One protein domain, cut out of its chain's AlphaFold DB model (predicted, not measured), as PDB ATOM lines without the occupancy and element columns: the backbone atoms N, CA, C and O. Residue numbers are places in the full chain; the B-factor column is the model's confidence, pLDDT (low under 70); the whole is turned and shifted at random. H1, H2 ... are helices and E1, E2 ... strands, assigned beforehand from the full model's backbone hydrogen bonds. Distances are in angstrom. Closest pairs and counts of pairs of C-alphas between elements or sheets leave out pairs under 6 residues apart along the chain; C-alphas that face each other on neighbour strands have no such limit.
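AT A GLANCE: This is residues 23 to 70 and 82 to 171 of the 173 residues of the protein "Peptidase S74 domain-containing protein" of Salmonella typhimurium (UniProt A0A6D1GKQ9). With little regular structure, this is a long helix, H3, whose residues 156 to 170 stick out, with the short helix H1 packed about perpendicular on its residues 147 to 155; from H1 the chain goes on into a small ribbon of two antiparallel strands, E2 and E3, with H2 in their turn, and loops reach to E1 at the far end from the tip of H3. The printed part has 138 residues, 54 in named elements, in the order E1, H1, E2, H2, E3, H3. The class is mixed; the whole is extended, with a radius of gyration of the C-alphas of 22.1 A, spanning 75 by 44 by 29 A.

IN THESE COORDINATES: E2 is residues 101 to 104, E3 116 to 119, H2 106 to 110, H1 90 to 97 and E1 29 to 31. H3, residues 141 to 170, runs 42.8 A from C-alpha 141 at (153.177, 135.049, 172.163) to C-alpha 170 at (128.373, 120.262, 203.726).

HOW THE PARTS SIT: Between E2 and E3, N 101 and O 119 are within hydrogen-bond range, 2.9 A. H1 touches H3 at residues 147 to 155 alone, about perpendicular at 77 degrees; their closest C-alphas, Leu 91 and Ala 151, are 4.1 A apart. In H1, H2 and H3 every O i to N i+4 pair is within hydrogen-bond range. E1 pairs with no named strand.

THE WHOLE: Residues 71 to 81 are not printed; C-alphas 70 and 82 are 24.2 A apart. The link from E3 to H3 is long, 21 residues. Residues 23 and 32 to 39 have pLDDT under 70.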
ATOM      1  N   LEU A  23     160.351 135.607 139.911       66.62
ATOM      2  CA  LEU A  23     159.690 136.757 139.283       66.62
ATOM      3  C   LEU A  23     159.493 137.873 140.311       66.62
ATOM      4  O   LEU A  23     158.754 137.708 141.284       66.62
ATOM      5  N   PHE A  24     160.107 139.022 140.049       75.50
ATOM      6  CA  PHE A  24     159.896 140.255 140.801       75.50
ATOM      7  C   PHE A  24     159.111 141.239 139.927       75.50
ATOM      8  O   PHE A  24     159.597 141.671 138.885       75.50
ATOM      9  N   THR A  25     157.894 141.576 140.340       72.81
ATOM     10  CA  THR A  25     157.077 142.649 139.756       72.81
ATOM     11  C   THR A  25     157.038 143.853 140.695       72.81
ATOM     12  O   THR A  25     157.564 143.815 141.808       72.81
ATOM     13  N   SER A  26     156.400 144.946 140.265       75.06
ATOM     14  CA  SER A  26     156.246 146.160 141.080       75.06
ATOM     15  C   SER A  26     155.555 145.929 142.430       75.06
ATOM     16  O   SER A  26     155.717 146.734 143.344       75.06
ATOM     17  N   ASP A  27     154.772 144.859 142.547       76.75
ATOM     18  CA  ASP A  27     153.867 144.568 143.658       76.75
ATOM     19  C   ASP A  27     154.036 143.156 144.246       76.75
ATOM     20  O   ASP A  27     153.450 142.857 145.288       76.75
ATOM     21  N   LYS A  28     154.845 142.290 143.624       73.62
ATOM     22  CA  LYS A  28     154.995 140.892 144.032       73.62
ATOM     23  C   LYS A  28     156.430 140.399 143.865       73.62
ATOM     24  O   LYS A  28     157.056 140.590 142.830       73.62
ATOM     25  N   ALA A  29     156.914 139.661 144.857       78.56
ATOM     26  CA  ALA A  29     158.037 138.743 144.696       78.56
ATOM     27  C   ALA A  29     157.481 137.315 144.713       78.56
ATOM     28  O   ALA A  29     156.771 136.944 145.645       78.56
ATOM     29  N   SER A  30     157.750 136.532 143.669       71.00
ATOM     30  CA  SER A  30     157.350 135.123 143.582       71.00
ATOM     31  C   SER A  30     158.577 134.257 143.357       71.00
ATOM     32  O   SER A  30     159.300 134.459 142.384       71.00
ATOM     33  N   ILE A  31     158.770 133.268 144.223       72.75
ATOM     34  CA  ILE A  31     159.692 132.162 143.983       72.75
ATOM     35  C   ILE A  31     158.805 130.977 143.627       72.75
ATOM     36  O   ILE A  31     158.172 130.384 144.496       72.75
ATOM     37  N   ASN A  32     158.687 130.706 142.331       64.69
ATOM     38  CA  ASN A  32     158.027 129.503 141.843       64.69
ATOM     39  C   ASN A  32     159.112 128.469 141.583       64.69
ATOM     40  O   ASN A  32     160.190 128.825 141.122       64.69
ATOM     41  N   THR A  33     158.853 127.200 141.840       61.25
ATOM     42  CA  THR A  33     159.796 126.121 141.540       61.25
ATOM     43  C   THR A  33     159.064 125.050 140.740       61.25
ATOM     44  O   THR A  33     157.906 124.736 140.999       61.25
ATOM     45  N   VAL A  34     159.715 124.538 139.696       59.91
ATOM     46  CA  VAL A  34     159.116 123.612 138.711       59.91
ATOM     47  C   VAL A  34     159.332 122.130 139.061       59.91
ATOM     48  O   VAL A  34     159.119 121.260 138.223       59.91
ATOM     49  N   THR A  35     159.759 121.818 140.289       60.03
ATOM     50  CA  THR A  35     160.066 120.449 140.749       60.03
ATOM     51  C   THR A  35     159.373 120.122 142.076       60.03
ATOM     52  O   THR A  35     159.066 121.011 142.862       60.03
ATOM     53  N   ALA A  36     159.119 118.837 142.346       59.00
ATOM     54  CA  ALA A  36     158.327 118.351 143.487       59.00
ATOM     55  C   ALA A  36     159.122 118.160 144.803       59.00
ATOM     56  O   ALA A  36     158.843 117.235 145.563       59.00
ATOM     57  N   SER A  37     160.141 118.980 145.070       64.88
ATOM     58  CA  SER A  37     160.904 118.940 146.329       64.88
ATOM     59  C   SER A  37     160.323 119.875 147.400       64.88
ATOM     60  O   SER A  37     159.485 120.722 147.101       64.88
ATOM     61  N   ASN A  38     160.774 119.738 148.653       62.00
ATOM     62  CA  ASN A  38     160.513 120.738 149.693       62.00
ATOM     63  C   ASN A  38     161.200 122.047 149.288       62.00
ATOM     64  O   ASN A  38     162.399 122.042 149.007       62.00
ATOM     65  N   HIS A  39     160.444 123.141 149.231       69.12
ATOM     66  CA  HIS A  39     160.962 124.459 148.869       69.12
ATOM     67  C   HIS A  39     160.755 125.416 150.028       69.12
ATOM     68  O   HIS A  39     159.621 125.631 150.454       69.12
ATOM     69  N   ASP A  40     161.848 126.023 150.475       73.75
ATOM     70  CA  ASP A  40     161.854 126.951 151.596       73.75
ATOM     71  C   ASP A  40     162.252 128.349 151.117       73.75
ATOM     72  O   ASP A  40     163.208 128.523 150.358       73.75
ATOM     73  N   ILE A  41     161.545 129.372 151.601       80.81
ATOM     74  CA  ILE A  41     162.049 130.747 151.566       80.81
ATOM     75  C   ILE A  41     162.830 130.960 152.860       80.81
ATOM     76  O   ILE A  41     162.240 131.058 153.935       80.81
ATOM     77  N   VAL A  42     164.157 131.040 152.756       78.56
ATOM     78  CA  VAL A  42     165.040 131.246 153.911       78.56
ATOM     79  C   VAL A  42     165.360 132.731 154.061       78.56
ATOM     80  O   VAL A  42     165.924 133.353 153.162       78.56
ATOM     81  N   LEU A  43     165.011 133.299 155.217       85.75
ATOM     82  CA  LEU A  43     165.389 134.652 155.618       85.75
ATOM     83  C   LEU A  43     166.398 134.556 156.765       85.75
ATOM     84  O   LEU A  43     166.052 134.103 157.853       85.75
ATOM     85  N   THR A  44     167.631 134.999 156.526       83.75
ATOM     86  CA  THR A  44     168.750 134.929 157.484       83.75
ATOM     87  C   THR A  44     169.164 136.339 157.922       83.75
ATOM     88  O   THR A  44     170.186 136.858 157.471       83.75
ATOM     89  N   PRO A  45     168.359 137.025 158.759       85.06
ATOM     90  CA  PRO A  45     168.786 138.293 159.334       85.06
ATOM     91  C   PRO A  45     170.043 138.098 160.200       85.06
ATOM     92  O   PRO A  45     170.260 137.034 160.779       85.06
ATOM     93  N   SER A  46     170.869 139.142 160.308       83.56
ATOM     94  CA  SER A  46     171.987 139.179 161.260       83.56
ATOM     95  C   SER A  46     171.487 139.038 162.703       83.56
ATOM     96  O   SER A  46     170.295 139.196 162.966       83.56
ATOM     97  N   SER A  47     172.394 138.804 163.656       84.38
ATOM     98  CA  SER A  47     172.037 138.766 165.083       84.38
ATOM     99  C   SER A  47     171.208 139.998 165.488       84.38
ATOM    100  O   SER A  47     171.569 141.126 165.148       84.38
ATOM    101  N   GLY A  48     170.064 139.769 166.142       79.19
ATOM    102  CA  GLY A  48     169.098 140.811 166.518       79.19
ATOM    103  C   GLY A  48     168.256 141.393 165.371       79.19
ATOM    104  O   GLY A  48     167.546 142.377 165.571       79.19
ATOM    105  N   GLY A  49     168.339 140.842 164.158       84.12
ATOM    106  CA  GLY A  49     167.525 141.271 163.024       84.12
ATOM    107  C   GLY A  49     166.158 140.578 162.968       84.12
ATOM    108  O   GLY A  49     165.953 139.509 163.533       84.12
ATOM    109  N   TYR A  50     165.219 141.193 162.242       84.75
ATOM    110  CA  TYR A  50     163.818 140.765 162.168       84.75
ATOM    111  C   TYR A  50     163.329 140.697 160.721       84.75
ATOM    112  O   TYR A  50     163.622 141.590 159.921       84.75
ATOM    113  N   ALA A  51     162.485 139.713 160.412       88.44
ATOM    114  CA  ALA A  51     161.622 139.758 159.236       88.44
ATOM    115  C   ALA A  51     160.379 140.610 159.555       88.44
ATOM    116  O   ALA A  51     159.680 140.347 160.529       88.44
ATOM    117  N   ARG A  52     160.103 141.658 158.764       88.12
ATOM    118  CA  ARG A  52     159.004 142.609 159.031       88.12
ATOM    119  C   ARG A  52     158.159 142.856 157.785       88.12
ATOM    120  O   ARG A  52     158.708 143.194 156.739       88.12
ATOM    121  N   ILE A  53     156.834 142.799 157.933       90.56
ATOM    122  CA  ILE A  53     155.867 143.213 156.906       90.56
ATOM    123  C   ILE A  53     155.330 144.589 157.299       90.56
ATOM    124  O   ILE A  53     154.685 144.731 158.338       90.56
ATOM    125  N   ARG A  54     155.634 145.613 156.501       88.88
ATOM    126  CA  ARG A  54     155.330 147.018 156.812       88.88
ATOM    127  C   ARG A  54     154.691 147.738 155.635       88.88
ATOM    128  O   ARG A  54     154.743 147.263 154.500       88.88
ATOM    129  N   SER A  55     154.063 148.877 155.907       86.38
ATOM    130  CA  SER A  55     153.635 149.795 154.859       86.38
ATOM    131  C   SER A  55     154.858 150.318 154.088       86.38
ATOM    132  O   SER A  55     155.968 150.392 154.613       86.38
ATOM    133  N   ARG A  56     154.674 150.676 152.811       82.12
ATOM    134  CA  ARG A  56     155.773 151.180 151.967       82.12
ATOM    135  C   ARG A  56     156.357 152.500 152.486       82.12
ATOM    136  O   ARG A  56     157.512 152.801 152.212       82.12
ATOM    137  N   SER A  57     155.546 153.289 153.184       83.50
ATOM    138  CA  SER A  57     155.847 154.662 153.586       83.50
ATOM    139  C   SER A  57     156.201 154.817 155.065       83.50
ATOM    140  O   SER A  57     156.450 155.939 155.488       83.50
ATOM    141  N   SER A  58     156.230 153.734 155.849       82.06
ATOM    142  CA  SER A  58     156.491 153.810 157.288       82.06
ATOM    143  C   SER A  58     157.390 152.685 157.782       82.06
ATOM    144  O   SER A  58     157.323 151.536 157.343       82.06
ATOM    145  N   THR A  59     158.235 153.024 158.750       82.06
ATOM    146  CA  THR A  59     159.071 152.064 159.472       82.06
ATOM    147  C   THR A  59     158.361 151.439 160.668       82.06
ATOM    148  O   THR A  59     158.877 150.448 161.186       82.06
ATOM    149  N   THR A  60     157.212 151.983 161.073       81.94
ATOM    150  CA  THR A  60     156.455 151.600 162.275       81.94
ATOM    151  C   THR A  60     155.076 151.017 161.968       81.94
ATOM    152  O   THR A  60     154.477 150.399 162.845       81.94
ATOM    153  N   ASP A  61     154.582 151.157 160.736       85.06
ATOM    154  CA  ASP A  61     153.238 150.693 160.374       85.06
ATOM    155  C   ASP A  61     153.327 149.261 159.849       85.06
ATOM    156  O   ASP A  61     153.710 149.010 158.700       85.06
ATOM    157  N   TYR A  62     152.995 148.299 160.702       87.06
ATOM    158  CA  TYR A  62     153.019 146.880 160.359       87.06
ATOM    159  C   TYR A  62     151.766 146.456 159.583       87.06
ATOM    160  O   TYR A  62     150.662 146.958 159.800       87.06
ATOM    161  N   ARG A  63     151.925 145.495 158.668       88.00
ATOM    162  CA  ARG A  63     150.819 144.901 157.901       88.00
ATOM    163  C   ARG A  63     150.527 143.477 158.383       88.00
ATOM    164  O   ARG A  63     151.446 142.803 158.847       88.00
ATOM    165  N   PRO A  64     149.272 143.002 158.265       89.25
ATOM    166  CA  PRO A  64     148.930 141.633 158.633       89.25
ATOM    167  C   PRO A  64     149.734 140.595 157.840       89.25
ATOM    168  O   PRO A  64     149.931 140.749 156.634       89.25
ATOM    169  N   LEU A  65     150.124 139.513 158.513       91.69
ATOM    170  CA  LEU A  65     150.504 138.257 157.876       91.69
ATOM    171  C   LEU A  65     149.250 137.388 157.767       91.69
ATOM    172  O   LEU A  65     148.600 137.114 158.773       91.69
ATOM    173  N   ILE A  66     148.924 136.948 156.555       92.00
ATOM    174  CA  ILE A  66     147.871 135.959 156.321       92.00
ATOM    175  C   ILE A  66     148.562 134.694 155.828       92.00
ATOM    176  O   ILE A  66     149.126 134.673 154.736       92.00
ATOM    177  N   ALA A  67     148.533 133.659 156.657       91.56
ATOM    178  CA  ALA A  67     149.085 132.346 156.368       91.56
ATOM    179  C   ALA A  67     148.082 131.282 156.820       91.56
ATOM    180  O   ALA A  67     147.286 131.528 157.726       91.56
ATOM    181  N   SER A  68     148.122 130.101 156.205       92.38
ATOM    182  CA  SER A  68     147.304 128.968 156.653       92.38
ATOM    183  C   SER A  68     147.682 128.518 158.066       92.38
ATOM    184  O   SER A  68     146.811 128.111 158.828       92.38
ATOM    185  N   ASN A  69     148.970 128.599 158.411       90.88
ATOM    186  CA  ASN A  69     149.492 128.316 159.740       90.88
ATOM    187  C   ASN A  69     150.851 129.007 159.958       90.88
ATOM    188  O   ASN A  69     151.586 129.253 159.000       90.88
ATOM    189  N   VAL A  70     151.197 129.269 161.220       90.75
ATOM    190  CA  VAL A  70     152.531 129.703 161.658       90.75
ATOM    191  C   VAL A  70     153.001 128.743 162.747       90.75
ATOM    192  O   VAL A  70     152.564 128.822 163.893       90.75
ATOM    193  N   ILE A  82     166.305 121.835 180.753       96.94
ATOM    194  CA  ILE A  82     164.858 121.611 180.805       96.94
ATOM    195  C   ILE A  82     164.485 121.102 182.200       96.94
ATOM    196  O   ILE A  82     164.987 120.070 182.645       96.94
ATOM    197  N   GLN A  83     163.604 121.836 182.872       96.75
ATOM    198  CA  GLN A  83     163.068 121.516 184.192       96.75
ATOM    199  C   GLN A  83     161.546 121.652 184.160       96.75
ATOM    200  O   GLN A  83     160.999 122.437 183.382       96.75
ATOM    201  N   GLU A  84     160.861 120.870 184.992       95.88
ATOM    202  CA  GLU A  84     159.428 121.054 185.209       95.88
ATOM    203  C   GLU A  84     159.166 122.389 185.907       95.88
ATOM    204  O   GLU A  84     159.843 122.739 186.872       95.88
ATOM    205  N   TRP A  85     158.154 123.114 185.431       95.44
ATOM    206  CA  TRP A  85     157.731 124.377 186.025       95.44
ATOM    207  C   TRP A  85     156.770 124.113 187.188       95.44
ATOM    208  O   TRP A  85     155.553 123.990 187.006       95.44
ATOM    209  N   ASN A  86     157.329 123.999 188.390       93.75
ATOM    210  CA  ASN A  86     156.606 123.604 189.603       93.75
ATOM    211  C   ASN A  86     156.229 124.787 190.504       93.75
ATOM    212  O   ASN A  86     155.414 124.639 191.413       93.75
ATOM    213  N   GLU A  87     156.772 125.966 190.231       94.69
ATOM    214  CA  GLU A  87     156.430 127.219 190.888       94.69
ATOM    215  C   GLU A  87     154.938 127.554 190.697       94.69
ATOM    216  O   GLU A  87     154.363 127.270 189.647       94.69
ATOM    217  N   ASN A  88     154.312 128.141 191.724       92.81
ATOM    218  CA  ASN A  88     152.909 128.574 191.712       92.81
ATOM    219  C   ASN A  88     152.847 130.104 191.726       92.81
ATOM    220  O   ASN A  88     152.588 130.715 192.761       92.81
ATOM    221  N   GLU A  89     153.171 130.710 190.593       94.81
ATOM    222  CA  GLU A  89     153.261 132.166 190.448       94.81
ATOM    223  C   GLU A  89     152.540 132.690 189.205       94.81
ATOM    224  O   GLU A  89     152.358 133.901 189.059       94.81
ATOM    225  N   ALA A  90     152.114 131.811 188.295       96.56
ATOM    226  CA  ALA A  90     151.572 132.239 187.017       96.56
ATOM    227  C   ALA A  90     150.214 132.915 187.173       96.56
ATOM    228  O   ALA A  90     149.969 133.954 186.558       96.56
ATOM    229  N   LEU A  91     149.338 132.373 188.022       96.25
ATOM    230  CA  LEU A  91     148.035 132.964 188.287       96.25
ATOM    231  C   LEU A  91     148.179 134.346 188.927       96.25
ATOM    232  O   LEU A  91     147.500 135.284 188.509       96.25
ATOM    233  N   ASP A  92     149.090 134.494 189.889       94.69
ATOM    234  CA  ASP A  92     149.346 135.779 190.539       94.69
ATOM    235  C   ASP A  92     149.980 136.791 189.581       94.69
ATOM    236  O   ASP A  92     149.545 137.944 189.558       94.69
ATOM    237  N   LYS A  93     150.916 136.369 188.723       94.50
ATOM    238  CA  LYS A  93     151.490 137.215 187.664       94.50
ATOM    239  C   LYS A  93     150.395 137.740 186.730       94.50
ATOM    240  O   LYS A  93     150.301 138.943 186.483       94.50
ATOM    241  N   ILE A  94     149.525 136.853 186.244       95.00
ATOM    242  CA  ILE A  94     148.417 137.208 185.345       95.00
ATOM    243  C   ILE A  94     147.397 138.118 186.041       95.00
ATOM    244  O   ILE A  94     146.875 139.045 185.421       95.00
ATOM    245  N   LYS A  95     147.114 137.882 187.324       94.88
ATOM    246  CA  LYS A  95     146.097 138.617 188.084       94.88
ATOM    247  C   LYS A  95     146.569 139.990 188.567       94.88
ATOM    248  O   LYS A  95     145.782 140.936 188.543       94.88
ATOM    249  N   ASN A  96     147.809 140.095 189.041       94.56
ATOM    250  CA  ASN A  96     148.282 141.253 189.805       94.56
ATOM    251  C   ASN A  96     149.299 142.110 189.030       94.56
ATOM    252  O   ASN A  96     149.305 143.338 189.180       94.56
ATOM    253  N   ASP A  97     150.106 141.492 188.162       94.25
ATOM    254  CA  ASP A  97     151.258 142.151 187.523       94.25
ATOM    255  C   ASP A  97     151.005 142.539 186.060       94.25
ATOM    256  O   ASP A  97     151.808 143.232 185.433       94.25
ATOM    257  N   MET A  98     149.855 142.145 185.514       94.44
ATOM    258  CA  MET A  98     149.450 142.407 184.138       94.44
ATOM    259  C   MET A  98     148.209 143.304 184.075       94.44
ATOM    260  O   MET A  98     147.343 143.293 184.947       94.44
ATOM    261  N   THR A  99     148.083 144.104 183.015       96.12
ATOM    262  CA  THR A  99     146.833 144.808 182.695       96.12
ATOM    263  C   THR A  99     146.495 144.663 181.219       96.12
ATOM    264  O   THR A  99     147.316 144.953 180.351       96.12
ATOM    265  N   LEU A 100     145.261 144.241 180.936       96.44
ATOM    266  CA  LEU A 100     144.704 144.248 179.587       96.44
ATOM    267  C   LEU A 100     144.048 145.597 179.307       96.44
ATOM    268  O   LEU A 100     143.297 146.133 180.126       96.44
ATOM    269  N   TYR A 101     144.316 146.133 178.126       97.38
ATOM    270  CA  TYR A 101     143.787 147.409 177.674       97.38
ATOM    271  C   TYR A 101     142.813 147.189 176.524       97.38
ATOM    272  O   TYR A 101     142.968 146.271 175.722       97.38
ATOM    273  N   LYS A 102     141.835 148.088 176.423       97.06
ATOM    274  CA  LYS A 102     141.051 148.299 175.206       97.06
ATOM    275  C   LYS A 102     141.663 149.459 174.429       97.06
ATOM    276  O   LYS A 102     141.988 150.485 175.031       97.06
ATOM    277  N   TYR A 103     141.833 149.312 173.124       96.00
ATOM    278  CA  TYR A 103     142.450 150.340 172.288       96.00
ATOM    279  C   TYR A 103     141.961 150.268 170.841       96.00
ATOM    280  O   TYR A 103     141.389 149.273 170.403       96.00
ATOM    281  N   ASN A 104     142.222 151.329 170.087       95.62
ATOM    282  CA  ASN A 104     142.073 151.373 168.638       95.62
ATOM    283  C   ASN A 104     143.459 151.564 168.019       95.62
ATOM    284  O   ASN A 104     144.302 152.265 168.587       95.62
ATOM    285  N   ARG A 105     143.712 150.956 166.859       90.81
ATOM    286  CA  ARG A 105     144.960 151.194 166.123       90.81
ATOM    287  C   ARG A 105     144.920 152.577 165.481       90.81
ATOM    288  O   ARG A 105     143.894 152.953 164.921       90.81
ATOM    289  N   LYS A 106     146.043 153.299 165.525       89.69
ATOM    290  CA  LYS A 106     146.164 154.636 164.919       89.69
ATOM    291  C   LYS A 106     145.801 154.608 163.434       89.69
ATOM    292  O   LYS A 106     144.869 155.298 163.041       89.69
ATOM    293  N   ASP A 107     146.415 153.701 162.671       85.50
ATOM    294  CA  ASP A 107     146.132 153.509 161.245       85.50
ATOM    295  C   ASP A 107     144.651 153.225 160.968       85.50
ATOM    296  O   ASP A 107     144.111 153.656 159.953       85.50
ATOM    297  N   ASP A 108     143.966 152.483 161.841       87.81
ATOM    298  CA  ASP A 108     142.548 152.187 161.644       87.81
ATOM    299  C   ASP A 108     141.711 153.459 161.815       87.81
ATOM    300  O   ASP A 108     140.909 153.775 160.935       87.81
ATOM    301  N   VAL A 109     141.964 154.229 162.877       91.62
ATOM    302  CA  VAL A 109     141.282 155.505 163.145       91.62
ATOM    303  C   VAL A 109     141.517 156.508 162.013       91.62
ATOM    304  O   VAL A 109     140.560 157.113 161.533       91.62
ATOM    305  N   GLU A 110     142.758 156.642 161.540       88.88
ATOM    306  CA  GLU A 110     143.121 157.536 160.429       88.88
ATOM    307  C   GLU A 110     142.414 157.161 159.119       88.88
ATOM    308  O   GLU A 110     142.047 158.034 158.336       88.88
ATOM    309  N   ASN A 111     142.146 155.871 158.907       86.38
ATOM    310  CA  ASN A 111     141.404 155.365 157.751       86.38
ATOM    311  C   ASN A 111     139.883 155.266 157.998       86.38
ATOM    312  O   ASN A 111     139.187 154.546 157.279       86.38
ATOM    313  N   GLY A 112     139.354 155.937 159.030       91.69
ATOM    314  CA  GLY A 112     137.921 155.967 159.350       91.69
ATOM    315  C   GLY A 112     137.355 154.650 159.899       91.69
ATOM    316  O   GLY A 112     136.140 154.497 160.024       91.69
ATOM    317  N   ARG A 113     138.213 153.682 160.243       91.06
ATOM    318  CA  ARG A 113     137.836 152.398 160.843       91.06
ATOM    319  C   ARG A 113     137.994 152.468 162.356       91.06
ATOM    320  O   ARG A 113     139.094 152.431 162.889       91.06
ATOM    321  N   ASN A 114     136.881 152.496 163.080       89.62
ATOM    322  CA  ASN A 114     136.907 152.551 164.541       89.62
ATOM    323  C   ASN A 114     136.714 151.158 165.163       89.62
ATOM    324  O   ASN A 114     135.704 150.872 165.803       89.62
ATOM    325  N   LYS A 115     137.669 150.251 164.915       92.19
ATOM    326  CA  LYS A 115     137.645 148.888 165.466       92.19
ATOM    327  C   LYS A 115     138.323 148.866 166.833       92.19
ATOM    328  O   LYS A 115     139.506 149.186 166.931       92.19
ATOM    329  N   GLN A 116     137.578 148.484 167.866       95.69
ATOM    330  CA  GLN A 116     138.116 148.299 169.210       95.69
ATOM    331  C   GLN A 116     138.781 146.923 169.326       95.69
ATOM    332  O   GLN A 116     138.183 145.901 168.982       95.69
ATOM    333  N   GLU A 117     140.014 146.905 169.816       95.00
ATOM    334  CA  GLU A 117     140.805 145.711 170.107       95.00
ATOM    335  C   GLU A 117     141.123 145.635 171.606       95.00
ATOM    336  O   GLU A 117     140.985 146.621 172.338       95.00
ATOM    337  N   TYR A 118     141.522 144.446 172.059       96.19
ATOM    338  CA  TYR A 118     141.850 144.153 173.452       96.19
ATOM    339  C   TYR A 118     143.177 143.412 173.517       96.19
ATOM    340  O   TYR A 118     143.405 142.496 172.728       96.19
ATOM    341  N   GLY A 119     144.032 143.774 174.469       95.12
ATOM    342  CA  GLY A 119     145.307 143.094 174.641       95.12
ATOM    343  C   GLY A 119     146.296 143.842 175.519       95.12
ATOM    344  O   GLY A 119     145.963 144.829 176.180       95.12
ATOM    345  N   LEU A 120     147.529 143.342 175.508       95.25
ATOM    346  CA  LEU A 120     148.674 143.983 176.141       95.25
ATOM    347  C   LEU A 120     149.107 145.214 175.345       95.25
ATOM    348  O   LEU A 120     148.974 145.265 174.124       95.25
ATOM    349  N   VAL A 121     149.641 146.205 176.053       95.25
ATOM    350  CA  VAL A 121     150.212 147.411 175.453       95.25
ATOM    351  C   VAL A 121     151.562 147.646 176.100       95.25
ATOM    352  O   VAL A 121     151.628 147.885 177.300       95.25
ATOM    353  N   ILE A 122     152.624 147.625 175.303       94.62
ATOM    354  CA  ILE A 122     153.978 147.911 175.778       94.62
ATOM    355  C   ILE A 122     154.156 149.432 175.858       94.62
ATOM    356  O   ILE A 122     153.832 150.161 174.919       94.62
ATOM    357  N   GLY A 123     154.648 149.932 176.989       91.75
ATOM    358  CA  GLY A 123     154.931 151.352 177.179       91.75
ATOM    359  C   GLY A 123     155.335 151.682 178.612       91.75
ATOM    360  O   GLY A 123     155.081 150.905 179.525       91.75
ATOM    361  N   LYS A 124     155.934 152.863 178.809       89.12
ATOM    362  CA  LYS A 124     156.482 153.309 180.105       89.12
ATOM    363  C   LYS A 124     155.475 153.237 181.260       89.12
ATOM    364  O   LYS A 124     155.836 152.839 182.359       89.12
ATOM    365  N   ASP A 125     154.222 153.594 180.987       92.69
ATOM    366  CA  ASP A 125     153.147 153.653 181.986       92.69
ATOM    367  C   ASP A 125     152.168 152.472 181.858       92.69
ATOM    368  O   ASP A 125     150.990 152.570 182.219       92.69
ATOM    369  N   ARG A 126     152.615 151.359 181.265       94.19
ATOM    370  CA  ARG A 126     151.797 150.163 181.036       94.19
ATOM    371  C   ARG A 126     152.334 148.975 181.818       94.19
ATOM    372  O   ARG A 126     153.538 148.815 181.981       94.19
ATOM    373  N   LYS A 127     151.419 148.124 182.286       93.69
ATOM    374  CA  LYS A 127     151.745 146.904 183.033       93.69
ATOM    375  C   LYS A 127     151.768 145.701 182.096       93.69
ATOM    376  O   LYS A 127     150.789 144.964 181.985       93.69
ATOM    377  N   THR A 128     152.880 145.547 181.389       95.00
ATOM    378  CA  THR A 128     153.184 144.338 180.620       95.00
ATOM    379  C   THR A 128     154.423 143.690 181.229       95.00
ATOM    380  O   THR A 128     155.485 144.314 181.197       95.00
ATOM    381  N   PRO A 129     154.292 142.488 181.815       94.06
ATOM    382  CA  PRO A 129     155.422 141.772 182.394       94.06
ATOM    383  C   PRO A 129     156.560 141.554 181.384       94.06
ATOM    384  O   PRO A 129     156.279 141.248 180.220       94.06
ATOM    385  N   PRO A 130     157.832 141.709 181.798       93.06
ATOM    386  CA  PRO A 130     158.985 141.552 180.912       93.06
ATOM    387  C   PRO A 130     159.099 140.145 180.311       93.06
ATOM    388  O   PRO A 130     159.591 140.000 179.198       93.06
ATOM    389  N   GLU A 131     158.599 139.119 181.000       92.50
ATOM    390  CA  GLU A 131     158.577 137.728 180.536       92.50
ATOM    391  C   GLU A 131     157.677 137.528 179.304       92.50
ATOM    392  O   GLU A 131     157.782 136.515 178.615       92.50
ATOM    393  N   PHE A 132     156.781 138.481 179.020       94.94
ATOM    394  CA  PHE A 132     155.886 138.445 177.861       94.94
ATOM    395  C   PHE A 132     156.432 139.254 176.685       94.94
ATOM    396  O   PHE A 132     155.732 139.410 175.686       94.94
ATOM    397  N   LEU A 133     157.636 139.816 176.792       93.19
ATOM    398  CA  LEU A 133     158.230 140.656 175.758       93.19
ATOM    399  C   LEU A 133     159.189 139.850 174.880       93.19
ATOM    400  O   LEU A 133     160.038 139.117 175.377       93.19
ATOM    401  N   ASP A 134     159.097 140.062 173.570       88.50
ATOM    402  CA  ASP A 134     160.118 139.684 172.594       88.50
ATOM    403  C   ASP A 134     160.856 140.962 172.157       88.50
ATOM    404  O   ASP A 134     160.434 141.707 171.266       88.50
ATOM    405  N   GLY A 135     161.935 141.292 172.868       84.69
ATOM    406  CA  GLY A 135     162.641 142.560 172.693       84.69
ATOM    407  C   GLY A 135     161.849 143.767 173.219       84.69
ATOM    408  O   GLY A 135     161.221 143.703 174.270       84.69
ATOM    409  N   VAL A 136     161.936 144.909 172.526       79.44
ATOM    410  CA  VAL A 136     161.419 146.201 173.035       79.44
ATOM    411  C   VAL A 136     159.964 146.474 172.637       79.44
ATOM    412  O   VAL A 136     159.250 147.153 173.367       79.44
ATOM    413  N   GLU A 137     159.517 145.980 171.479       85.38
ATOM    414  CA  GLU A 137     158.243 146.396 170.863       85.38
ATOM    415  C   GLU A 137     157.319 145.231 170.480       85.38
ATOM    416  O   GLU A 137     156.283 145.457 169.854       85.38
ATOM    417  N   ALA A 138     157.663 143.990 170.834       89.12
ATOM    418  CA  ALA A 138     156.853 142.821 170.507       89.12
ATOM    419  C   ALA A 138     156.501 142.004 171.751       89.12
ATOM    420  O   ALA A 138     157.197 142.032 172.763       89.12
ATOM    421  N   ILE A 139     155.380 141.290 171.655       93.81
ATOM    422  CA  ILE A 139     154.951 140.313 172.652       93.81
ATOM    423  C   ILE A 139     155.479 138.947 172.227       93.81
ATOM    424  O   ILE A 139     155.221 138.513 171.100       93.81
ATOM    425  N   ASP A 140     156.150 138.254 173.141       94.00
ATOM    426  CA  ASP A 140     156.437 136.833 172.996       94.00
ATOM    427  C   ASP A 140     155.139 136.054 173.225       94.00
ATOM    428  O   ASP A 140     154.739 135.733 174.349       94.00
ATOM    429  N   MET A 141     154.443 135.773 172.125       92.81
ATOM    430  CA  MET A 141     153.177 135.049 172.163       92.81
ATOM    431  C   MET A 141     153.345 133.626 172.697       92.81
ATOM    432  O   MET A 141     152.420 133.118 173.326       92.81
ATOM    433  N   TYR A 142     154.493 132.978 172.465       93.69
ATOM    434  CA  TYR A 142     154.724 131.620 172.949       93.69
ATOM    435  C   TYR A 142     154.813 131.610 174.472       93.69
ATOM    436  O   TYR A 142     154.041 130.900 175.119       93.69
ATOM    437  N   ASN A 143     155.662 132.468 175.041       94.56
ATOM    438  CA  ASN A 143     155.774 132.604 176.489       94.56
ATOM    439  C   ASN A 143     154.446 133.040 177.107       94.56
ATOM    440  O   ASN A 143     153.983 132.403 178.051       94.56
ATOM    441  N   PHE A 144     153.776 134.052 176.552       95.81
ATOM    442  CA  PHE A 144     152.492 134.505 177.089       95.81
ATOM    443  C   PHE A 144     151.440 133.379 177.131       95.81
ATOM    444  O   PHE A 144     150.736 133.221 178.129       95.81
ATOM    445  N   MET A 145     151.350 132.544 176.088       95.88
ATOM    446  CA  MET A 145     150.458 131.377 176.090       95.88
ATOM    447  C   MET A 145     150.861 130.328 177.135       95.88
ATOM    448  O   MET A 145     149.983 129.784 177.804       95.88
ATOM    449  N   SER A 146     152.157 130.062 177.315       96.31
ATOM    450  CA  SER A 146     152.653 129.138 178.344       96.31
ATOM    451  C   SER A 146     152.322 129.609 179.764       96.31
ATOM    452  O   SER A 146     151.843 128.807 180.567       96.31
ATOM    453  N   TRP A 147     152.481 130.904 180.056       97.38
ATOM    454  CA  TRP A 147     152.070 131.497 181.335       97.38
ATOM    455  C   TRP A 147     150.562 131.367 181.569       97.38
ATOM    456  O   TRP A 147     150.142 130.971 182.653       97.38
ATOM    457  N   ASN A 148     149.738 131.624 180.547       97.06
ATOM    458  CA  ASN A 148     148.290 131.428 180.652       97.06
ATOM    459  C   ASN A 148     147.926 129.960 180.930       97.06
ATOM    460  O   ASN A 148     147.063 129.691 181.761       97.06
ATOM    461  N   ALA A 149     148.589 129.004 180.271       97.75
ATOM    462  CA  ALA A 149     148.359 127.582 180.513       97.75
ATOM    463  C   ALA A 149     148.704 127.184 181.958       97.75
ATOM    464  O   ALA A 149     147.909 126.510 182.613       97.75
ATOM    465  N   LYS A 150     149.844 127.653 182.481       97.94
ATOM    466  CA  LYS A 150     150.255 127.413 183.870       97.94
ATOM    467  C   LYS A 150     149.295 128.064 184.874       97.94
ATOM    468  O   LYS A 150     148.873 127.407 185.820       97.94
ATOM    469  N   ALA A 151     148.862 129.300 184.628       97.75
ATOM    470  CA  ALA A 151     147.870 129.980 185.462       97.75
ATOM    471  C   ALA A 151     146.533 129.216 185.522       97.75
ATOM    472  O   ALA A 151     145.905 129.149 186.577       97.75
ATOM    473  N   ILE A 152     146.105 128.605 184.411       98.12
ATOM    474  CA  ILE A 152     144.912 127.747 184.375       98.12
ATOM    475  C   ILE A 152     145.126 126.478 185.209       98.12
ATOM    476  O   ILE A 152     144.233 126.103 185.963       98.12
ATOM    477  N   GLN A 153     146.293 125.833 185.119       97.75
ATOM    478  CA  GLN A 153     146.613 124.668 185.955       97.75
ATOM    479  C   GLN A 153     146.566 125.017 187.449       97.75
ATOM    480  O   GLN A 153     145.926 124.308 188.222       97.75
ATOM    481  N   GLU A 154     147.185 126.131 187.845       97.81
ATOM    482  CA  GLU A 154     147.146 126.636 189.223       97.81
ATOM    483  C   GLU A 154     145.707 126.922 189.680       97.81
ATOM    484  O   GLU A 154     145.309 126.544 190.783       97.81
ATOM    485  N   LEU A 155     144.895 127.533 188.810       97.88
ATOM    486  CA  LEU A 155     143.488 127.801 189.090       97.88
ATOM    487  C   LEU A 155     142.680 126.510 189.291       97.88
ATOM    488  O   LEU A 155     141.862 126.454 190.210       97.88
ATOM    489  N   CYS A 156     142.914 125.472 188.481       97.69
ATOM    490  CA  CYS A 156     142.259 124.171 188.642       97.69
ATOM    491  C   CYS A 156     142.580 123.541 190.004       97.69
ATOM    492  O   CYS A 156     141.665 123.102 190.695       97.69
ATOM    493  N   VAL A 157     143.846 123.577 190.434       96.94
ATOM    494  CA  VAL A 157     144.263 123.065 191.754       96.94
ATOM    495  C   VAL A 157     143.544 123.800 192.889       96.94
ATOM    496  O   VAL A 157     143.049 123.176 193.831       96.94
ATOM    497  N   ILE A 158     143.449 125.131 192.801       96.88
ATOM    498  CA  ILE A 158     142.729 125.941 193.795       96.88
ATOM    499  C   ILE A 158     141.241 125.576 193.814       96.88
ATOM    500  O   ILE A 158     140.670 125.403 194.890       96.88
ATOM    501  N   PHE A 159     140.620 125.442 192.641       97.75
ATOM    502  CA  PHE A 159     139.207 125.096 192.514       97.75
ATOM    503  C   PHE A 159     138.891 123.722 193.118       97.75
ATOM    504  O   PHE A 159     137.956 123.599 193.907       97.75
ATOM    505  N   GLU A 160     139.693 122.702 192.813       97.44
ATOM    506  CA  GLU A 160     139.531 121.352 193.368       97.44
ATOM    507  C   GLU A 160     139.662 121.346 194.892       97.44
ATOM    508  O   GLU A 160     138.841 120.743 195.591       97.44
ATOM    509  N   LYS A 161     140.651 122.074 195.426       97.12
ATOM    510  CA  LYS A 161     140.832 122.224 196.872       97.12
ATOM    511  C   LYS A 161     139.611 122.876 197.524       97.12
ATOM    512  O   LYS A 161     139.107 122.366 198.522       97.12
ATOM    513  N   GLN A 162     139.107 123.964 196.941       97.50
ATOM    514  CA  GLN A 162     137.916 124.656 197.439       97.50
ATOM    515  C   GLN A 162     136.670 123.768 197.381       97.50
ATOM    516  O   GLN A 162     135.884 123.750 198.327       97.50
ATOM    517  N   GLN A 163     136.483 123.003 196.304       96.62
ATOM    518  CA  GLN A 163     135.344 122.097 196.175       96.62
ATOM    519  C   GLN A 163     135.386 120.985 197.227       96.62
ATOM    520  O   GLN A 163     134.350 120.649 197.802       96.62
ATOM    521  N   LYS A 164     136.579 120.456 197.518       96.50
ATOM    522  CA  LYS A 164     136.777 119.469 198.579       96.50
ATOM    523  C   LYS A 164     136.410 120.038 199.952       96.50
ATOM    524  O   LYS A 164     135.604 119.435 200.652       96.50
ATOM    525  N   GLU A 165     136.918 121.221 200.297       96.56
ATOM    526  CA  GLU A 165     136.590 121.898 201.564       96.56
ATOM    527  C   GLU A 165     135.078 122.165 201.693       96.56
ATOM    528  O   GLU A 165     134.484 121.959 202.749       96.56
ATOM    529  N   ILE A 166     134.417 122.578 200.604       96.75
ATOM    530  CA  ILE A 166     132.962 122.788 200.577       96.75
ATOM    531  C   ILE A 166     132.198 121.481 200.818       96.75
ATOM    532  O   ILE A 166     131.204 121.492 201.544       96.75
ATOM    533  N   ASN A 167     132.623 120.381 200.198       95.50
ATOM    534  CA  ASN A 167     131.982 119.076 200.354       95.50
ATOM    535  C   ASN A 167     132.102 118.574 201.799       95.50
ATOM    536  O   ASN A 167     131.091 118.203 202.397       95.50
ATOM    537  N   GLU A 168     133.296 118.687 202.387       95.12
ATOM    538  CA  GLU A 168     133.553 118.359 203.793       95.12
ATOM    539  C   GLU A 168     132.663 119.186 204.738       95.12
ATOM    540  O   GLU A 168     132.005 118.632 205.618       95.12
ATOM    541  N   LEU A 169     132.555 120.502 204.516       95.12
ATOM    542  CA  LEU A 169     131.703 121.386 205.325       95.12
ATOM    543  C   LEU A 169     130.202 121.103 205.168       95.12
ATOM    544  O   LEU A 169     129.428 121.363 206.090       95.12
ATOM    545  N   LYS A 170     129.775 120.603 204.005       95.19
ATOM    546  CA  LYS A 170     128.373 120.262 203.726       95.19
ATOM    547  C   LYS A 170     128.009 118.825 204.102       95.19
ATOM    548  O   LYS A 170     126.833 118.483 204.008       95.19
ATOM    549  N   GLY A 171     128.977 118.002 204.509       89.25
ATOM    550  CA  GLY A 171     128.762 116.575 204.754       89.25
ATOM    551  C   GLY A 171     128.355 115.809 203.492       89.25
ATOM    552  O   GLY A 171     127.565 114.872 203.574       89.25
TER     553      GLY A 171